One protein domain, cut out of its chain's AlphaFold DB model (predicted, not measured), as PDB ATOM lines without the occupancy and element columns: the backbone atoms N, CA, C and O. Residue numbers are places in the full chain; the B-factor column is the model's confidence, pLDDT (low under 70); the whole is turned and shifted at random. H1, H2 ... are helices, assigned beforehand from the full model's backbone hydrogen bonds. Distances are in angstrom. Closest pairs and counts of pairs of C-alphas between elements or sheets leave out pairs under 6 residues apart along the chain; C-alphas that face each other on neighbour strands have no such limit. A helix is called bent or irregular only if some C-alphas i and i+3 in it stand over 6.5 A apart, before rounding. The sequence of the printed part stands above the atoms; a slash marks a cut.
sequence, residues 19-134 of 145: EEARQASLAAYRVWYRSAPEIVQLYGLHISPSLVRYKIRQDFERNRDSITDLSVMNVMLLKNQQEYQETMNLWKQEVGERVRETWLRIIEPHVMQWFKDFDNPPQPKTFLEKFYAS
ATOM      1  N   GLU A  19     -12.122  -4.978  20.942       95.00
ATOM      2  CA  GLU A  19     -12.243  -5.971  22.007       95.00
ATOM      3  C   GLU A  19     -10.970  -6.816  22.134       95.00
ATOM      4  O   GLU A  19     -10.418  -6.959  23.226       95.00
ATOM      5  N   GLU A  20     -10.441  -7.289  21.007       94.62
ATOM      6  CA  GLU A  20      -9.154  -7.983  20.942       94.62
ATOM      7  C   GLU A  20      -8.015  -7.079  21.447       94.62
ATOM      8  O   GLU A  20      -7.148  -7.527  22.200       94.62
ATOM      9  N   ALA A  21      -8.041  -5.784  21.109       93.06
ATOM     10  CA  ALA A  21      -7.015  -4.827  21.524       93.06
ATOM     11  C   ALA A  21      -7.062  -4.590  23.038       93.06
ATOM     12  O   ALA A  21      -6.029  -4.520  23.713       93.06
ATOM     13  N   ARG A  22      -8.270  -4.538  23.607       93.00
ATOM     14  CA  ARG A  22      -8.489  -4.475  25.053       93.00
ATOM     15  C   ARG A  22      -7.981  -5.733  25.753       93.00
ATOM     16  O   ARG A  22      -7.321  -5.640  26.785       93.00
ATOM     17  N   GLN A  23      -8.254  -6.915  25.210       95.06
ATOM     18  CA  GLN A  23      -7.755  -8.165  25.784       95.06
ATOM     19  C   GLN A  23      -6.221  -8.241  25.723       95.06
ATOM     20  O   GLN A  23      -5.584  -8.594  26.719       95.06
ATOM     21  N   ALA A  24      -5.624  -7.847  24.596       93.44
ATOM     22  CA  ALA A  24      -4.178  -7.824  24.400       93.44
ATOM     23  C   ALA A  24      -3.476  -6.826  25.334       93.44
ATOM     24  O   ALA A  24      -2.483  -7.183  25.971       93.44
ATOM     25  N   SER A  25      -4.011  -5.611  25.483       93.38
ATOM     26  CA  SER A  25      -3.468  -4.599  26.401       93.38
ATOM     27  C   SER A  25      -3.566  -5.031  27.867       93.38
ATOM     28  O   SER A  25      -2.593  -4.900  28.608       93.38
ATOM     29  N   LEU A  26      -4.681  -5.639  28.288       94.69
ATOM     30  CA  LEU A  26      -4.819  -6.199  29.638       94.69
ATOM     31  C   LEU A  26      -3.856  -7.365  29.886       94.69
ATOM     32  O   LEU A  26      -3.313  -7.497  30.985       94.69
ATOM     33  N   ALA A  27      -3.640  -8.223  28.889       95.25
ATOM     34  CA  ALA A  27      -2.659  -9.297  28.981       95.25
ATOM     35  C   ALA A  27      -1.236  -8.739  29.120       95.25
ATOM     36  O   ALA A  27      -0.504  -9.176  30.007       95.25
ATOM     37  N   ALA A  28      -0.874  -7.737  28.313       94.38
ATOM     38  CA  ALA A  28       0.410  -7.049  28.402       94.38
ATOM     39  C   ALA A  28       0.611  -6.408  29.785       94.38
ATOM     40  O   ALA A  28       1.617  -6.672  30.444       94.38
ATOM     41  N   TYR A  29      -0.380  -5.665  30.283       95.75
ATOM     42  CA  TYR A  29      -0.331  -5.040  31.608       95.75
ATOM     43  C   TYR A  29      -0.104  -6.062  32.732       95.75
ATOM     44  O   TYR A  29       0.721  -5.849  33.618       95.75
ATOM     45  N   ARG A  30      -0.788  -7.214  32.692       96.69
ATOM     46  CA  ARG A  30      -0.611  -8.282  33.694       96.69
ATOM     47  C   ARG A  30       0.795  -8.869  33.685       96.69
ATOM     48  O   ARG A  30       1.311  -9.193  34.752       96.69
ATOM     49  N   VAL A  31       1.388  -9.035  32.504       95.81
ATOM     50  CA  VAL A  31       2.757  -9.545  32.359       95.81
ATOM     51  C   VAL A  31       3.747  -8.553  32.974       95.81
ATOM     52  O   VAL A  31       4.508  -8.942  33.857       95.81
ATOM     53  N   TRP A  32       3.640  -7.270  32.625       95.25
ATOM     54  CA  TRP A  32       4.447  -6.191  33.206       95.25
ATOM     55  C   TRP A  32       4.303  -6.078  34.730       95.25
ATOM     56  O   TRP A  32       5.282  -5.954  35.465       95.25
ATOM     57  N   TYR A  33       3.075  -6.165  35.242       95.25
ATOM     58  CA  TYR A  33       2.816  -6.065  36.677       95.25
ATOM     59  C   TYR A  33       3.490  -7.195  37.479       95.25
ATOM     60  O   TYR A  33       3.939  -6.985  38.612       95.25
ATOM     61  N   ARG A  34       3.558  -8.398  36.893       95.81
ATOM     62  CA  ARG A  34       4.192  -9.580  37.496       95.81
ATOM     63  C   ARG A  34       5.712  -9.559  37.380       95.81
ATOM     64  O   ARG A  34       6.356 -10.051  38.298       95.81
ATOM     65  N   SER A  35       6.267  -8.984  36.313       94.31
ATOM     66  CA  SER A  35       7.717  -8.893  36.108       94.31
ATOM     67  C   SER A  35       8.383  -7.787  36.932       94.31
ATOM     68  O   SER A  35       9.596  -7.797  37.077       94.31
ATOM     69  N   ALA A  36       7.624  -6.858  37.521       93.69
ATOM     70  CA  ALA A  36       8.160  -5.769  38.344       93.69
ATOM     71  C   ALA A  36       9.237  -6.172  39.389       93.69
ATOM     72  O   ALA A  36      10.286  -5.532  39.398       93.69
ATOM     73  N   PRO A  37       9.050  -7.190  40.259       94.94
ATOM     74  CA  PRO A  37      10.100  -7.614  41.194       94.94
ATOM     75  C   PRO A  37      11.345  -8.166  40.489       94.94
ATOM     76  O   PRO A  37      12.456  -7.912  40.943       94.94
ATOM     77  N   GLU A  38      11.169  -8.873  39.372       92.75
ATOM     78  CA  GLU A  38      12.278  -9.407  38.580       92.75
ATOM     79  C   GLU A  38      13.072  -8.275  37.925       92.75
ATOM     80  O   GLU A  38      14.290  -8.289  37.981       92.75
ATOM     81  N   ILE A  39      12.411  -7.231  37.415       90.81
ATOM     82  CA  ILE A  39      13.077  -6.029  36.883       90.81
ATOM     83  C   ILE A  39      13.927  -5.349  37.966       90.81
ATOM     84  O   ILE A  39      15.065  -4.977  37.706       90.81
ATOM     85  N   VAL A  40      13.405  -5.203  39.187       90.06
ATOM     86  CA  VAL A  40      14.173  -4.613  40.300       90.06
ATOM     87  C   VAL A  40      15.417  -5.443  40.613       90.06
ATOM     88  O   VAL A  40      16.483  -4.874  40.835       90.06
ATOM     89  N   GLN A  41      15.288  -6.771  40.605       89.69
ATOM     90  CA  GLN A  41      16.394  -7.683  40.876       89.69
ATOM     91  C   GLN A  41      17.429  -7.710  39.747       89.69
ATOM     92  O   GLN A  41      18.619  -7.672  40.038       89.69
ATOM     93  N   LEU A  42      16.977  -7.777  38.491       88.25
ATOM     94  CA  LEU A  42      17.829  -7.802  37.302       88.25
ATOM     95  C   LEU A  42      18.717  -6.558  37.270       88.25
ATOM     96  O   LEU A  42      19.929  -6.693  37.317       88.25
ATOM     97  N   TYR A  43      18.104  -5.374  37.338       84.75
ATOM     98  CA  TYR A  43      18.798  -4.089  37.221       84.75
ATOM     99  C   TYR A  43      19.370  -3.551  38.546       84.75
ATOM    100  O   TYR A  43      19.823  -2.405  38.589       84.75
ATOM    101  N   GLY A  44      19.293  -4.312  39.645       84.75
ATOM    102  CA  GLY A  44      19.786  -3.892  40.963       84.75
ATOM    103  C   GLY A  44      19.219  -2.552  41.455       84.75
ATOM    104  O   GLY A  44      19.936  -1.765  42.073       84.75
ATOM    105  N   LEU A  45      17.953  -2.245  41.151       83.38
ATOM    106  CA  LEU A  45      17.388  -0.913  41.391       83.38
ATOM    107  C   LEU A  45      17.150  -0.655  42.889       83.38
ATOM    108  O   LEU A  45      16.526  -1.459  43.578       83.38
ATOM    109  N   HIS A  46      17.521   0.531  43.379       83.75
ATOM    110  CA  HIS A  46      17.252   0.975  44.758       83.75
ATOM    111  C   HIS A  46      15.815   1.494  44.976       83.75
ATOM    112  O   HIS A  46      15.589   2.428  45.744       83.75
ATOM    113  N   ILE A  47      14.824   0.915  44.295       84.94
ATOM    114  CA  ILE A  47      13.409   1.297  44.405       84.94
ATOM    115  C   ILE A  47      12.536   0.083  44.706       84.94
ATOM    116  O   ILE A  47      12.852  -1.050  44.353       84.94
ATOM    117  N   SER A  48      11.392   0.322  45.349       91.12
ATOM    118  CA  SER A  48      10.453  -0.762  45.637       91.12
ATOM    119  C   SER A  48       9.771  -1.274  44.352       91.12
ATOM    120  O   SER A  48       9.400  -0.472  43.488       91.12
ATOM    121  N   PRO A  49       9.479  -2.586  44.242       92.12
ATOM    122  CA  PRO A  49       8.674  -3.127  43.140       92.12
ATOM    123  C   PRO A  49       7.286  -2.475  43.022       92.12
ATOM    124  O   PRO A  49       6.694  -2.442  41.943       92.12
ATOM    125  N   SER A  50       6.755  -1.940  44.126       93.56
ATOM    126  CA  SER A  50       5.500  -1.184  44.148       93.56
ATOM    127  C   SER A  50       5.588   0.109  43.337       93.56
ATOM    128  O   SER A  50       4.646   0.431  42.614       93.56
ATOM    129  N   LEU A  51       6.720   0.817  43.401       90.69
ATOM    130  CA  LEU A  51       6.941   2.036  42.623       90.69
ATOM    131  C   LEU A  51       7.020   1.727  41.122       90.69
ATOM    132  O   LEU A  51       6.407   2.421  40.313       90.69
ATOM    133  N   VAL A  52       7.685   0.629  40.753       90.88
ATOM    134  CA  VAL A  52       7.740   0.147  39.362       90.88
ATOM    135  C   VAL A  52       6.336  -0.164  38.836       90.88
ATOM    136  O   VAL A  52       5.968   0.273  37.748       90.88
ATOM    137  N   ARG A  53       5.501  -0.850  39.627       93.56
ATOM    138  CA  ARG A  53       4.097  -1.123  39.264       93.56
ATOM    139  C   ARG A  53       3.279   0.151  39.087       93.56
ATOM    140  O   ARG A  53       2.468   0.226  38.166       93.56
ATOM    141  N   TYR A  54       3.482   1.136  39.959       92.50
ATOM    142  CA  TYR A  54       2.826   2.436  39.842       92.50
ATOM    143  C   TYR A  54       3.212   3.135  38.535       92.50
ATOM    144  O   TYR A  54       2.332   3.600  37.812       92.50
ATOM    145  N   LYS A  55       4.503   3.131  38.185       89.50
ATOM    146  CA  LYS A  55       4.998   3.710  36.933       89.50
ATOM    147  C   LYS A  55       4.425   3.008  35.703       89.50
ATOM    148  O   LYS A  55       3.881   3.678  34.832       89.50
ATOM    149  N   ILE A  56       4.439   1.672  35.681       91.81
ATOM    150  CA  ILE A  56       3.808   0.880  34.613       91.81
ATOM    151  C   ILE A  56       2.343   1.297  34.450       91.81
ATOM    152  O   ILE A  56       1.891   1.553  33.339       91.81
ATOM    153  N   ARG A  57       1.589   1.418  35.548       92.06
ATOM    154  CA  ARG A  57       0.196   1.875  35.481       92.06
ATOM    155  C   ARG A  57       0.082   3.282  34.898       92.06
ATOM    156  O   ARG A  57      -0.760   3.493  34.035       92.06
ATOM    157  N   GLN A  58       0.920   4.217  35.336       90.38
ATOM    158  CA  GLN A  58       0.931   5.587  34.823       90.38
ATOM    159  C   GLN A  58       1.134   5.627  33.301       90.38
ATOM    160  O   GLN A  58       0.429   6.366  32.616       90.38
ATOM    161  N   ASP A  59       2.050   4.821  32.766       88.94
ATOM    162  CA  ASP A  59       2.346   4.802  31.330       88.94
ATOM    163  C   ASP A  59       1.206   4.181  30.506       88.94
ATOM    164  O   ASP A  59       0.887   4.671  29.422       88.94
ATOM    165  N   PHE A  60       0.534   3.150  31.030       90.56
ATOM    166  CA  PHE A  60      -0.668   2.593  30.396       90.56
ATOM    167  C   PHE A  60      -1.849   3.581  30.422       90.56
ATOM    168  O   PHE A  60      -2.572   3.689  29.433       90.56
ATOM    169  N   GLU A  61      -2.028   4.331  31.513       90.25
ATOM    170  CA  GLU A  61      -3.088   5.344  31.634       90.25
ATOM    171  C   GLU A  61      -2.811   6.582  30.766       90.25
ATOM    172  O   GLU A  61      -3.739   7.122  30.169       90.25
ATOM    173  N   ARG A  62      -1.542   6.996  30.607       87.75
ATOM    174  CA  ARG A  62      -1.139   8.128  29.745       87.75
ATOM    175  C   ARG A  62      -1.682   7.984  28.323       87.75
ATOM    176  O   ARG A  62      -2.068   8.971  27.705       87.75
ATOM    177  N   ASN A  63      -1.728   6.755  27.822       83.75
ATOM    178  CA  ASN A  63      -2.134   6.468  26.453       83.75
ATOM    179  C   ASN A  63      -3.640   6.195  26.305       83.75
ATOM    180  O   ASN A  63      -4.126   6.133  25.174       83.75
ATOM    181  N   ARG A  64      -4.385   6.056  27.412       82.69
ATOM    182  CA  ARG A  64      -5.784   5.596  27.435       82.69
ATOM    183  C   ARG A  64      -6.721   6.468  26.603       82.69
ATOM    184  O   ARG A  64      -7.479   5.934  25.802       82.69
ATOM    185  N   ASP A  65      -6.653   7.782  26.790       81.31
ATOM    186  CA  ASP A  65      -7.595   8.721  26.163       81.31
ATOM    187  C   ASP A  65      -7.053   9.301  24.846       81.31
ATOM    188  O   ASP A  65      -7.791   9.887  24.060       81.31
ATOM    189  N   SER A  66      -5.752   9.126  24.590       84.81
ATOM    190  CA  SER A  66      -5.073   9.679  23.411       84.81
ATOM    191  C   SER A  66      -5.233   8.833  22.145       84.81
ATOM    192  O   SER A  66      -5.118   9.356  21.038       84.81
ATOM    193  N   ILE A  67      -5.473   7.525  22.287       86.94
ATOM    194  CA  ILE A  67      -5.491   6.594  21.156       86.94
ATOM    195  C   ILE A  67      -6.930   6.369  20.705       86.94
ATOM    196  O   ILE A  67      -7.693   5.655  21.351       86.94
ATOM    197  N   THR A  68      -7.275   6.948  19.559       88.50
ATOM    198  CA  THR A  68      -8.592   6.802  18.925       88.50
ATOM    199  C   THR A  68      -8.585   5.846  17.733       88.50
ATOM    200  O   THR A  68      -9.629   5.299  17.395       88.50
ATOM    201  N   ASP A  69      -7.425   5.622  17.107       92.50
ATOM    202  CA  ASP A  69      -7.264   4.754  15.938       92.50
ATOM    203  C   ASP A  69      -6.666   3.385  16.317       92.50
ATOM    204  O   ASP A  69      -5.703   3.276  17.085       92.50
ATOM    205  N   LEU A  70      -7.225   2.324  15.733       92.50
ATOM    206  CA  LEU A  70      -6.794   0.942  15.923       92.50
ATOM    207  C   LEU A  70      -5.405   0.689  15.315       92.50
ATOM    208  O   LEU A  70      -4.636  -0.119  15.841       92.50
ATOM    209  N   SER A  71      -5.048   1.390  14.234       91.94
ATOM    210  CA  SER A  71      -3.719   1.265  13.624       91.94
ATOM    211  C   SER A  71      -2.615   1.700  14.600       91.94
ATOM    212  O   SER A  71      -1.629   0.986  14.805       91.94
ATOM    213  N   VAL A  72      -2.844   2.813  15.301       93.00
ATOM    214  CA  VAL A  72      -1.961   3.344  16.344       93.00
ATOM    215  C   VAL A  72      -1.891   2.375  17.522       93.00
ATOM    216  O   VAL A  72      -0.801   2.098  18.020       93.00
ATOM    217  N   MET A  73      -3.023   1.792  17.925       92.56
ATOM    218  CA  MET A  73      -3.062   0.779  18.983       92.56
ATOM    219  C   MET A  73      -2.195  -0.444  18.647       92.56
ATOM    220  O   MET A  73      -1.446  -0.922  19.498       92.56
ATOM    221  N   ASN A  74      -2.227  -0.920  17.401       93.56
ATOM    222  CA  ASN A  74      -1.387  -2.032  16.949       93.56
ATOM    223  C   ASN A  74       0.108  -1.709  17.044       93.56
ATOM    224  O   ASN A  74       0.890  -2.528  17.532       93.56
ATOM    225  N   VAL A  75       0.505  -0.501  16.637       93.69
ATOM    226  CA  VAL A  75       1.892  -0.037  16.775       93.69
ATOM    227  C   VAL A  75       2.290   0.057  18.249       93.69
ATOM    228  O   VAL A  75       3.390  -0.355  18.612       93.69
ATOM    229  N   MET A  76       1.405   0.549  19.114       92.25
ATOM    230  CA  MET A  76       1.673   0.652  20.551       92.25
ATOM    231  C   MET A  76       1.821  -0.717  21.217       92.25
ATOM    232  O   MET A  76       2.745  -0.910  22.005       92.25
ATOM    233  N   LEU A  77       0.972  -1.690  20.877       93.19
ATOM    234  CA  LEU A  77       1.089  -3.063  21.374       93.19
ATOM    235  C   LEU A  77       2.389  -3.730  20.902       93.19
ATOM    236  O   LEU A  77       3.045  -4.415  21.689       93.19
ATOM    237  N   LEU A  78       2.792  -3.497  19.649       94.06
ATOM    238  CA  LEU A  78       4.066  -3.983  19.120       94.06
ATOM    239  C   LEU A  78       5.253  -3.386  19.888       94.06
ATOM    240  O   LEU A  78       6.100  -4.135  20.375       94.06
ATOM    241  N   LYS A  79       5.281  -2.058  20.049       92.81
ATOM    242  CA  LYS A  79       6.324  -1.353  20.810       92.81
ATOM    243  C   LYS A  79       6.372  -1.815  22.263       92.81
ATOM    244  O   LYS A  79       7.451  -2.038  22.794       92.81
ATOM    245  N   ASN A  80       5.219  -2.033  22.894       93.94
ATOM    246  CA  ASN A  80       5.157  -2.542  24.262       93.94
ATOM    247  C   ASN A  80       5.812  -3.926  24.398       93.94
ATOM    248  O   ASN A  80       6.532  -4.176  25.363       93.94
ATOM    249  N   GLN A  81       5.588  -4.818  23.429       94.62
ATOM    250  CA  GLN A  81       6.204  -6.141  23.432       94.62
ATOM    251  C   GLN A  81       7.721  -6.079  23.192       94.62
ATOM    252  O   GLN A  81       8.453  -6.847  23.816       94.62
ATOM    253  N   GLN A  82       8.186  -5.183  22.317       93.62
ATOM    254  CA  GLN A  82       9.615  -4.940  22.080       93.62
ATOM    255  C   GLN A  82      10.297  -4.418  23.348       93.62
ATOM    256  O   GLN A  82      11.261  -5.014  23.817       93.62
ATOM    257  N   GLU A  83       9.706  -3.403  23.979       92.31
ATOM    258  CA  GLU A  83      10.186  -2.814  25.231       92.31
ATOM    259  C   GLU A  83      10.273  -3.856  26.359       92.31
ATOM    260  O   GLU A  83      11.236  -3.887  27.133       92.31
ATOM    261  N   TYR A  84       9.275  -4.742  26.451       93.12
ATOM    262  CA  TYR A  84       9.267  -5.833  27.424       93.12
ATOM    263  C   TYR A  84      10.407  -6.818  27.169       93.12
ATOM    264  O   TYR A  84      11.095  -7.233  28.101       93.12
ATOM    265  N   GLN A  85      10.625  -7.177  25.904       93.88
ATOM    266  CA  GLN A  85      11.688  -8.085  25.509       93.88
ATOM    267  C   GLN A  85      13.075  -7.497  25.797       93.88
ATOM    268  O   GLN A  85      13.911  -8.186  26.377       93.88
ATOM    269  N   GLU A  86      13.295  -6.227  25.462       91.19
ATOM    270  CA  GLU A  86      14.539  -5.510  25.752       91.19
ATOM    271  C   GLU A  86      14.821  -5.441  27.254       91.19
ATOM    272  O   GLU A  86      15.940  -5.696  27.698       91.19
ATOM    273  N   THR A  87      13.788  -5.136  28.043       90.31
ATOM    274  CA  THR A  87      13.915  -5.003  29.498       90.31
ATOM    275  C   THR A  87      14.228  -6.350  30.147       90.31
ATOM    276  O   THR A  87      15.124  -6.450  30.979       90.31
ATOM    277  N   MET A  88      13.518  -7.404  29.759       91.56
ATOM    278  CA  MET A  88      13.602  -8.712  30.405       91.56
ATOM    279  C   MET A  88      14.807  -9.551  29.961       91.56
ATOM    280  O   MET A  88      15.213 -10.478  30.658       91.56
ATOM    281  N   ASN A  89      15.368  -9.254  28.788       92.00
ATOM    282  CA  ASN A  89      16.567  -9.917  28.279       92.00
ATOM    283  C   ASN A  89      17.855  -9.143  28.576       92.00
ATOM    284  O   ASN A  89      18.891  -9.502  28.021       92.00
ATOM    285  N   LEU A  90      17.800  -8.101  29.417       88.19
ATOM    286  CA  LEU A  90      18.965  -7.277  29.763       88.19
ATOM    287  C   LEU A  90      19.641  -6.654  28.529       88.19
ATOM    288  O   LEU A  90      20.862  -6.543  28.452       88.19
ATOM    289  N   TRP A  91      18.851  -6.262  27.526       88.62
ATOM    290  CA  TRP A  91      19.376  -5.540  26.358       88.62
ATOM    291  C   TRP A  91      19.518  -4.047  26.631       88.62
ATOM    292  O   TRP A  91      20.272  -3.351  25.951       88.62
ATOM    293  N   LYS A  92      18.809  -3.548  27.643       81.62
ATOM    294  CA  LYS A  92      18.991  -2.192  28.143       81.62
ATOM    295  C   LYS A  92      20.254  -2.132  28.981       81.62
ATOM    296  O   LYS A  92      20.481  -3.002  29.814       81.62
ATOM    297  N   GLN A  93      21.055  -1.091  28.770       69.88
ATOM    298  CA  GLN A  93      22.283  -0.916  29.532       69.88
ATOM    299  C   GLN A  93      21.969  -0.750  31.019       69.88
ATOM    300  O   GLN A  93      21.247   0.166  31.432       69.88
ATOM    301  N   GLU A  94      22.547  -1.653  31.803       61.19
ATOM    302  CA  GLU A  94      22.801  -1.439  33.216       61.19
ATOM    303  C   GLU A  94      23.967  -0.466  33.354       61.19
ATOM    304  O   GLU A  94      24.819  -0.355  32.470       61.19
ATOM    305  N   VAL A  95      23.951   0.276  34.453       52.84
ATOM    306  CA  VAL A  95      24.958   1.258  34.854       52.84
ATOM    307  C   VAL A  95      26.361   0.793  34.458       52.84
ATOM    308  O   VAL A  95      26.900  -0.149  35.030       52.84
ATOM    309  N   GLY A  96      26.973   1.469  33.483       48.31
ATOM    310  CA  GLY A  96      28.403   1.327  33.259       48.31
ATOM    311  C   GLY A  96      29.114   1.832  34.506       48.31
ATOM    312  O   GLY A  96      29.011   3.016  34.828       48.31
ATOM    313  N   GLU A  97      29.800   0.944  35.219       47.31
ATOM    314  CA  GLU A  97      30.663   1.279  36.345       47.31
ATOM    315  C   GLU A  97      31.675   2.344  35.889       47.31
ATOM    316  O   GLU A  97      32.652   2.068  35.189       47.31
ATOM    317  N   ARG A  98      31.415   3.617  36.215       44.47
ATOM    318  CA  ARG A  98      32.371   4.694  35.959       44.47
ATOM    319  C   ARG A  98      33.438   4.621  37.044       44.47
ATOM    320  O   ARG A  98      33.396   5.353  38.027       44.47
ATOM    321  N   VAL A  99      34.436   3.773  36.822       46.47
ATOM    322  CA  VAL A  99      35.746   3.904  37.461       46.47
ATOM    323  C   VAL A  99      36.363   5.209  36.952       46.47
ATOM    324  O   VAL A  99      36.946   5.225  35.869       46.47
ATOM    325  N   ARG A 100      36.132   6.323  37.660       46.31
ATOM    326  CA  ARG A 100      36.951   7.554  37.686       46.31
ATOM    327  C   ARG A 100      36.302   8.574  38.628       46.31
ATOM    328  O   ARG A 100      35.308   9.198  38.284       46.31
ATOM    329  N   GLU A 101      36.905   8.651  39.807       55.03
ATOM    330  CA  GLU A 101      36.972   9.624  40.918       55.03
ATOM    331  C   GLU A 101      36.304  11.026  40.869       55.03
ATOM    332  O   GLU A 101      36.538  11.814  41.782       55.03
ATOM    333  N   THR A 102      35.407  11.361  39.940       44.16
ATOM    334  CA  THR A 102      34.657  12.630  39.977       44.16
ATOM    335  C   THR A 102      33.165  12.354  40.144       44.16
ATOM    336  O   THR A 102      32.463  11.949  39.219       44.16
ATOM    337  N   TRP A 103      32.706  12.529  41.382       57.53
ATOM    338  CA  TRP A 103      31.348  12.273  41.855       57.53
ATOM    339  C   TRP A 103      30.279  13.162  41.189       57.53
ATOM    340  O   TRP A 103      30.556  14.294  40.801       57.53
ATOM    341  N   LEU A 104      29.041  12.641  41.155       41.22
ATOM    342  CA  LEU A 104      27.766  13.291  40.781       41.22
ATOM    343  C   LEU A 104      27.401  13.399  39.289       41.22
ATOM    344  O   LEU A 104      26.744  14.342  38.862       41.22
ATOM    345  N   ARG A 105      27.671  12.357  38.500       40.69
ATOM    346  CA  ARG A 105      26.818  12.076  37.335       40.69
ATOM    347  C   ARG A 105      26.409  10.614  37.353       40.69
ATOM    348  O   ARG A 105      27.109   9.757  36.821       40.69
ATOM    349  N   ILE A 106      25.295  10.354  38.036       45.03
ATOM    350  CA  ILE A 106      24.627   9.054  38.082       45.03
ATOM    351  C   ILE A 106      24.395   8.636  36.626       45.03
ATOM    352  O   ILE A 106      23.666   9.295  35.886       45.03
ATOM    353  N   ILE A 107      25.086   7.591  36.175       46.53
ATOM    354  CA  ILE A 107      24.765   6.944  34.903       46.53
ATOM    355  C   ILE A 107      23.503   6.146  35.192       46.53
ATOM    356  O   ILE A 107      23.560   5.026  35.683       46.53
ATOM    357  N   GLU A 108      22.357   6.787  35.004       53.97
ATOM    358  CA  GLU A 108      21.058   6.167  35.224       53.97
ATOM    359  C   GLU A 108      20.870   5.018  34.222       53.97
ATOM    360  O   GLU A 108      21.034   5.240  33.016       53.97
ATOM    361  N   PRO A 109      20.516   3.798  34.672       60.34
ATOM    362  CA  PRO A 109      20.137   2.742  33.745       60.34
ATOM    363  C   PRO A 109      18.977   3.236  32.877       60.34
ATOM    364  O   PRO A 109      18.149   4.027  33.334       60.34
ATOM    365  N   HIS A 110      18.849   2.740  31.647       69.88
ATOM    366  CA  HIS A 110      17.739   3.141  30.763       69.88
ATOM    367  C   HIS A 110      16.357   2.906  31.406       69.88
ATOM    368  O   HIS A 110      15.387   3.569  31.056       69.88
ATOM    369  N   VAL A 111      16.260   1.994  32.377       72.62
ATOM    370  CA  VAL A 111      15.053   1.772  33.188       72.62
ATOM    371  C   VAL A 111      14.774   2.937  34.151       72.62
ATOM    372  O   VAL A 111      13.618   3.305  34.343       72.62
ATOM    373  N   MET A 112      15.806   3.578  34.712       74.56
ATOM    374  CA  MET A 112      15.634   4.753  35.575       74.56
ATOM    375  C   MET A 112      15.165   5.991  34.810       74.56
ATOM    376  O   MET A 112      14.516   6.856  35.390       74.56
ATOM    377  N   GLN A 113      15.350   6.026  33.486       77.00
ATOM    378  CA  GLN A 113      14.767   7.067  32.640       77.00
ATOM    379  C   GLN A 113      13.238   7.150  32.761       77.00
ATOM    380  O   GLN A 113      12.675   8.232  32.598       77.00
ATOM    381  N   TRP A 114      12.557   6.051  33.106       76.00
ATOM    382  CA  TRP A 114      11.119   6.071  33.383       76.00
ATOM    383  C   TRP A 114      10.754   6.968  34.574       76.00
ATOM    384  O   TRP A 114       9.636   7.487  34.634       76.00
ATOM    385  N   PHE A 115      11.690   7.173  35.504       73.38
ATOM    386  CA  PHE A 115      11.481   7.918  36.739       73.38
ATOM    387  C   PHE A 115      11.986   9.365  36.700       73.38
ATOM    388  O   PHE A 115      11.702  10.100  37.637       73.38
ATOM    389  N   LYS A 116      12.621   9.828  35.611       68.12
ATOM    390  CA  LYS A 116      13.116  11.219  35.488       68.12
ATOM    391  C   LYS A 116      12.041  12.281  35.747       68.12
ATOM    392  O   LYS A 116      12.338  13.350  36.267       68.12
ATOM    393  N   ASP A 117      10.782  11.988  35.421       61.00
ATOM    394  CA  ASP A 117       9.651  12.884  35.701       61.00
ATOM    395  C   ASP A 117       9.391  13.086  37.213       61.00
ATOM    396  O   ASP A 117       8.772  14.081  37.579       61.00
ATOM    397  N   PHE A 118       9.835  12.170  38.084       58.56
ATOM    398  CA  PHE A 118       9.713  12.303  39.544       58.56
ATOM    399  C   PHE A 118      10.819  13.161  40.157       58.56
ATOM    400  O   PHE A 118      10.552  13.869  41.125       58.56
ATOM    401  N   ASP A 119      12.032  13.095  39.605       59.81
ATOM    402  CA  ASP A 119      13.184  13.835  40.130       59.81
ATOM    403  C   ASP A 119      13.222  15.285  39.631       59.81
ATOM    404  O   ASP A 119      13.765  16.170  40.294       59.81
ATOM    405  N   ASN A 120      12.614  15.556  38.472       62.31
ATOM    406  CA  ASN A 120      12.514  16.911  37.950       62.31
ATOM    407  C   ASN A 120      11.598  17.779  38.834       62.31
ATOM    408  O   ASN A 120      10.499  17.346  39.196       62.31
ATOM    409  N   PRO A 121      11.980  19.039  39.126       68.06
ATOM    410  CA  PRO A 121      11.091  19.959  39.821       68.06
ATOM    411  C   PRO A 121       9.784  20.123  39.027       68.06
ATOM    412  O   PRO A 121       9.809  20.087  37.788       68.06
ATOM    413  N   PRO A 122       8.635  20.308  39.708       68.75
ATOM    414  CA  PRO A 122       7.342  20.421  39.047       68.75
ATOM    415  C   PRO A 122       7.402  21.519  37.988       68.75
ATOM    416  O   PRO A 122       7.777  22.657  38.276       68.75
ATOM    417  N   GLN A 123       7.057  21.172  36.745       71.31
ATOM    418  CA  GLN A 123       7.107  22.147  35.663       71.31
ATOM    419  C   GLN A 123       6.108  23.281  35.942       71.31
ATOM    420  O   GLN A 123       4.953  22.994  36.286       71.31
ATOM    421  N   PRO A 124       6.518  24.552  35.779       77.00
ATOM    422  CA  PRO A 124       5.630  25.692  35.966       77.00
ATOM    423  C   PRO A 124       4.446  25.586  34.999       77.00
ATOM    424  O   PRO A 124       4.628  25.390  33.792       77.00
ATOM    425  N   LYS A 125       3.220  25.663  35.524       78.56
ATOM    426  CA  LYS A 125       2.000  25.441  34.729       78.56
ATOM    427  C   LYS A 125       1.500  26.742  34.128       78.56
ATOM    428  O   LYS A 125       1.050  26.757  32.983       78.56
ATOM    429  N   THR A 126       1.584  27.825  34.894       86.88
ATOM    430  CA  THR A 126       1.122  29.139  34.451       86.88
ATOM    431  C   THR A 126       2.193  29.871  33.656       86.88
ATOM    432  O   THR A 126       3.391  29.656  33.825       86.88
ATOM    433  N   PHE A 127       1.744  30.760  32.770       81.75
ATOM    434  CA  PHE A 127       2.635  31.612  31.985       81.75
ATOM    435  C   PHE A 127       3.563  32.453  32.875       81.75
ATOM    436  O   PHE A 127       4.749  32.540  32.601       81.75
ATOM    437  N   LEU A 128       3.048  33.015  33.973       82.62
ATOM    438  CA  LEU A 128       3.819  33.872  34.879       82.62
ATOM    439  C   LEU A 128       4.943  33.107  35.601       82.62
ATOM    440  O   LEU A 128       6.061  33.599  35.695       82.62
ATOM    441  N   GLU A 129       4.678  31.875  36.045       82.38
ATOM    442  CA  GLU A 129       5.713  30.997  36.607       82.38
ATOM    443  C   GLU A 129       6.775  30.619  35.560       82.38
ATOM    444  O   GLU A 129       7.962  30.587  35.874       82.38
ATOM    445  N   LYS A 130       6.368  30.357  34.308       79.31
ATOM    446  CA  LYS A 130       7.295  30.083  33.191       79.31
ATOM    447  C   LYS A 130       8.167  31.294  32.866       79.31
ATOM    448  O   LYS A 130       9.371  31.140  32.676       79.31
ATOM    449  N   PHE A 131       7.554  32.476  32.869       78.81
ATOM    450  CA  PHE A 131       8.208  33.757  32.649       78.81
ATOM    451  C   PHE A 131       9.246  34.051  33.738       78.81
ATOM    452  O   PHE A 131      10.386  34.370  33.419       78.81
ATOM    453  N   TYR A 132       8.904  33.859  35.019       79.50
ATOM    454  CA  TYR A 132       9.858  34.021  36.126       79.50
ATOM    455  C   TYR A 132      10.957  32.959  36.162       79.50
ATOM    456  O   TYR A 132      12.039  33.225  36.672       79.50
ATOM    457  N   ALA A 133      10.704  31.770  35.615       75.62
ATOM    458  CA  ALA A 133      11.725  30.742  35.450       75.62
ATOM    459  C   ALA A 133      12.666  31.009  34.256       75.62
ATOM    460  O   ALA A 133      13.525  30.170  33.989       75.62
ATOM    461  N   SER A 134      12.478  32.115  33.517       67.19
ATOM    462  CA  SER A 134      13.238  32.499  32.313       67.19
ATOM    463  C   SER A 134      13.365  31.381  31.266       67.19
ATOM    464  O   SER A 134      14.254  31.394  30.420       67.19
TER     465      SER A 134
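What this domain is: This is residues 19 to 134 of the 145 residues of the protein "NADH dehydrogenase (Ubiquinone) 1 alpha subcomplex 6" of Cryptococcus depauperatus CBS 7841 (UniProt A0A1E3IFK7). Three helices lie side by side as an open-sided group, with the long kinked H1 touching H2 and H3, which stay apart from each other. From this group a long loop, residues 89 to 111, reaches out and folds back, its residues 99 to 105 sticking out, and the short H4 then comes near H2 before a thin tail leads to the small H5, far from the rest. The printed part has 116 residues with five named helices, H1 to H5 in chain order, and no named strand; the class is all helix. The whole is loose, with a radius of gyration of the C-alphas of 17.5 A, and it is only just flat, spanning 53 by 43 by 24 A.

How they stand to each other: H1, residues 19 to 42, has a kink of 46 degrees near residue 36 and is irregular: C-alphas 34 and 37 are 7.2 A apart. With its residues 29 to 40 alone it touches H2, residues 49 to 62; the closest C-alphas, those of Pro 37 and Pro 49, are 5.1 A apart. The two form a helical hairpin, running opposite ways at a shallow tilt of 30 degrees. H3, residues 70 to 88, touches H1, with the C-alphas of Ser 25 and Leu 77 closest at 7.0 A, and runs the same way at a shallow tilt of 19 degrees. H2 and H3 are apart. H4, residues 112 to 119, is irregular, with C-alphas 114 and 117 at 7.3 A. It is close to H2 but not clearly touching, about perpendicular at 84 degrees; the closest C-alphas, those of Lys 55 and Trp 114, are 7.5 A apart. H5, residues 127 to 132, touches no helix. Every O i to N i+4 pair is within hydrogen-bond range in H2, H3 and H5; in H1 it is 18 of 20, and in H4 0 of 4, beside 4 of 5 O i to N i+3 pairs.

Where its parts are: H1 begins with C-alpha 19 at (-12.243, -5.971, 22.007) and is 33.8 A long from first to last C-alpha. H2 measures 20.1 A and H3 26.8 A, with C-alpha 88 at (13.602, -8.712, 30.405). H4 measures 10.5 A and H5 8.7 A, ending with C-alpha 132 at (9.858, 34.021, 36.126).

The domain as a whole: The C-alphas of Glu 19 and Glu 101 are the two farthest apart, at 55.0 A. The printed part has no cut. The link from H3 to H4, 23 residues, is long; the other three are short. Residues 117 to 122, of which 117 to 119 belong to H4, and residues 125 to 131, of which 127 to 131 belong to H5, stand free. The mean pLDDT of the printed part is 81.4; residues 93 to 110, 116 to 122 and 134 are under 70.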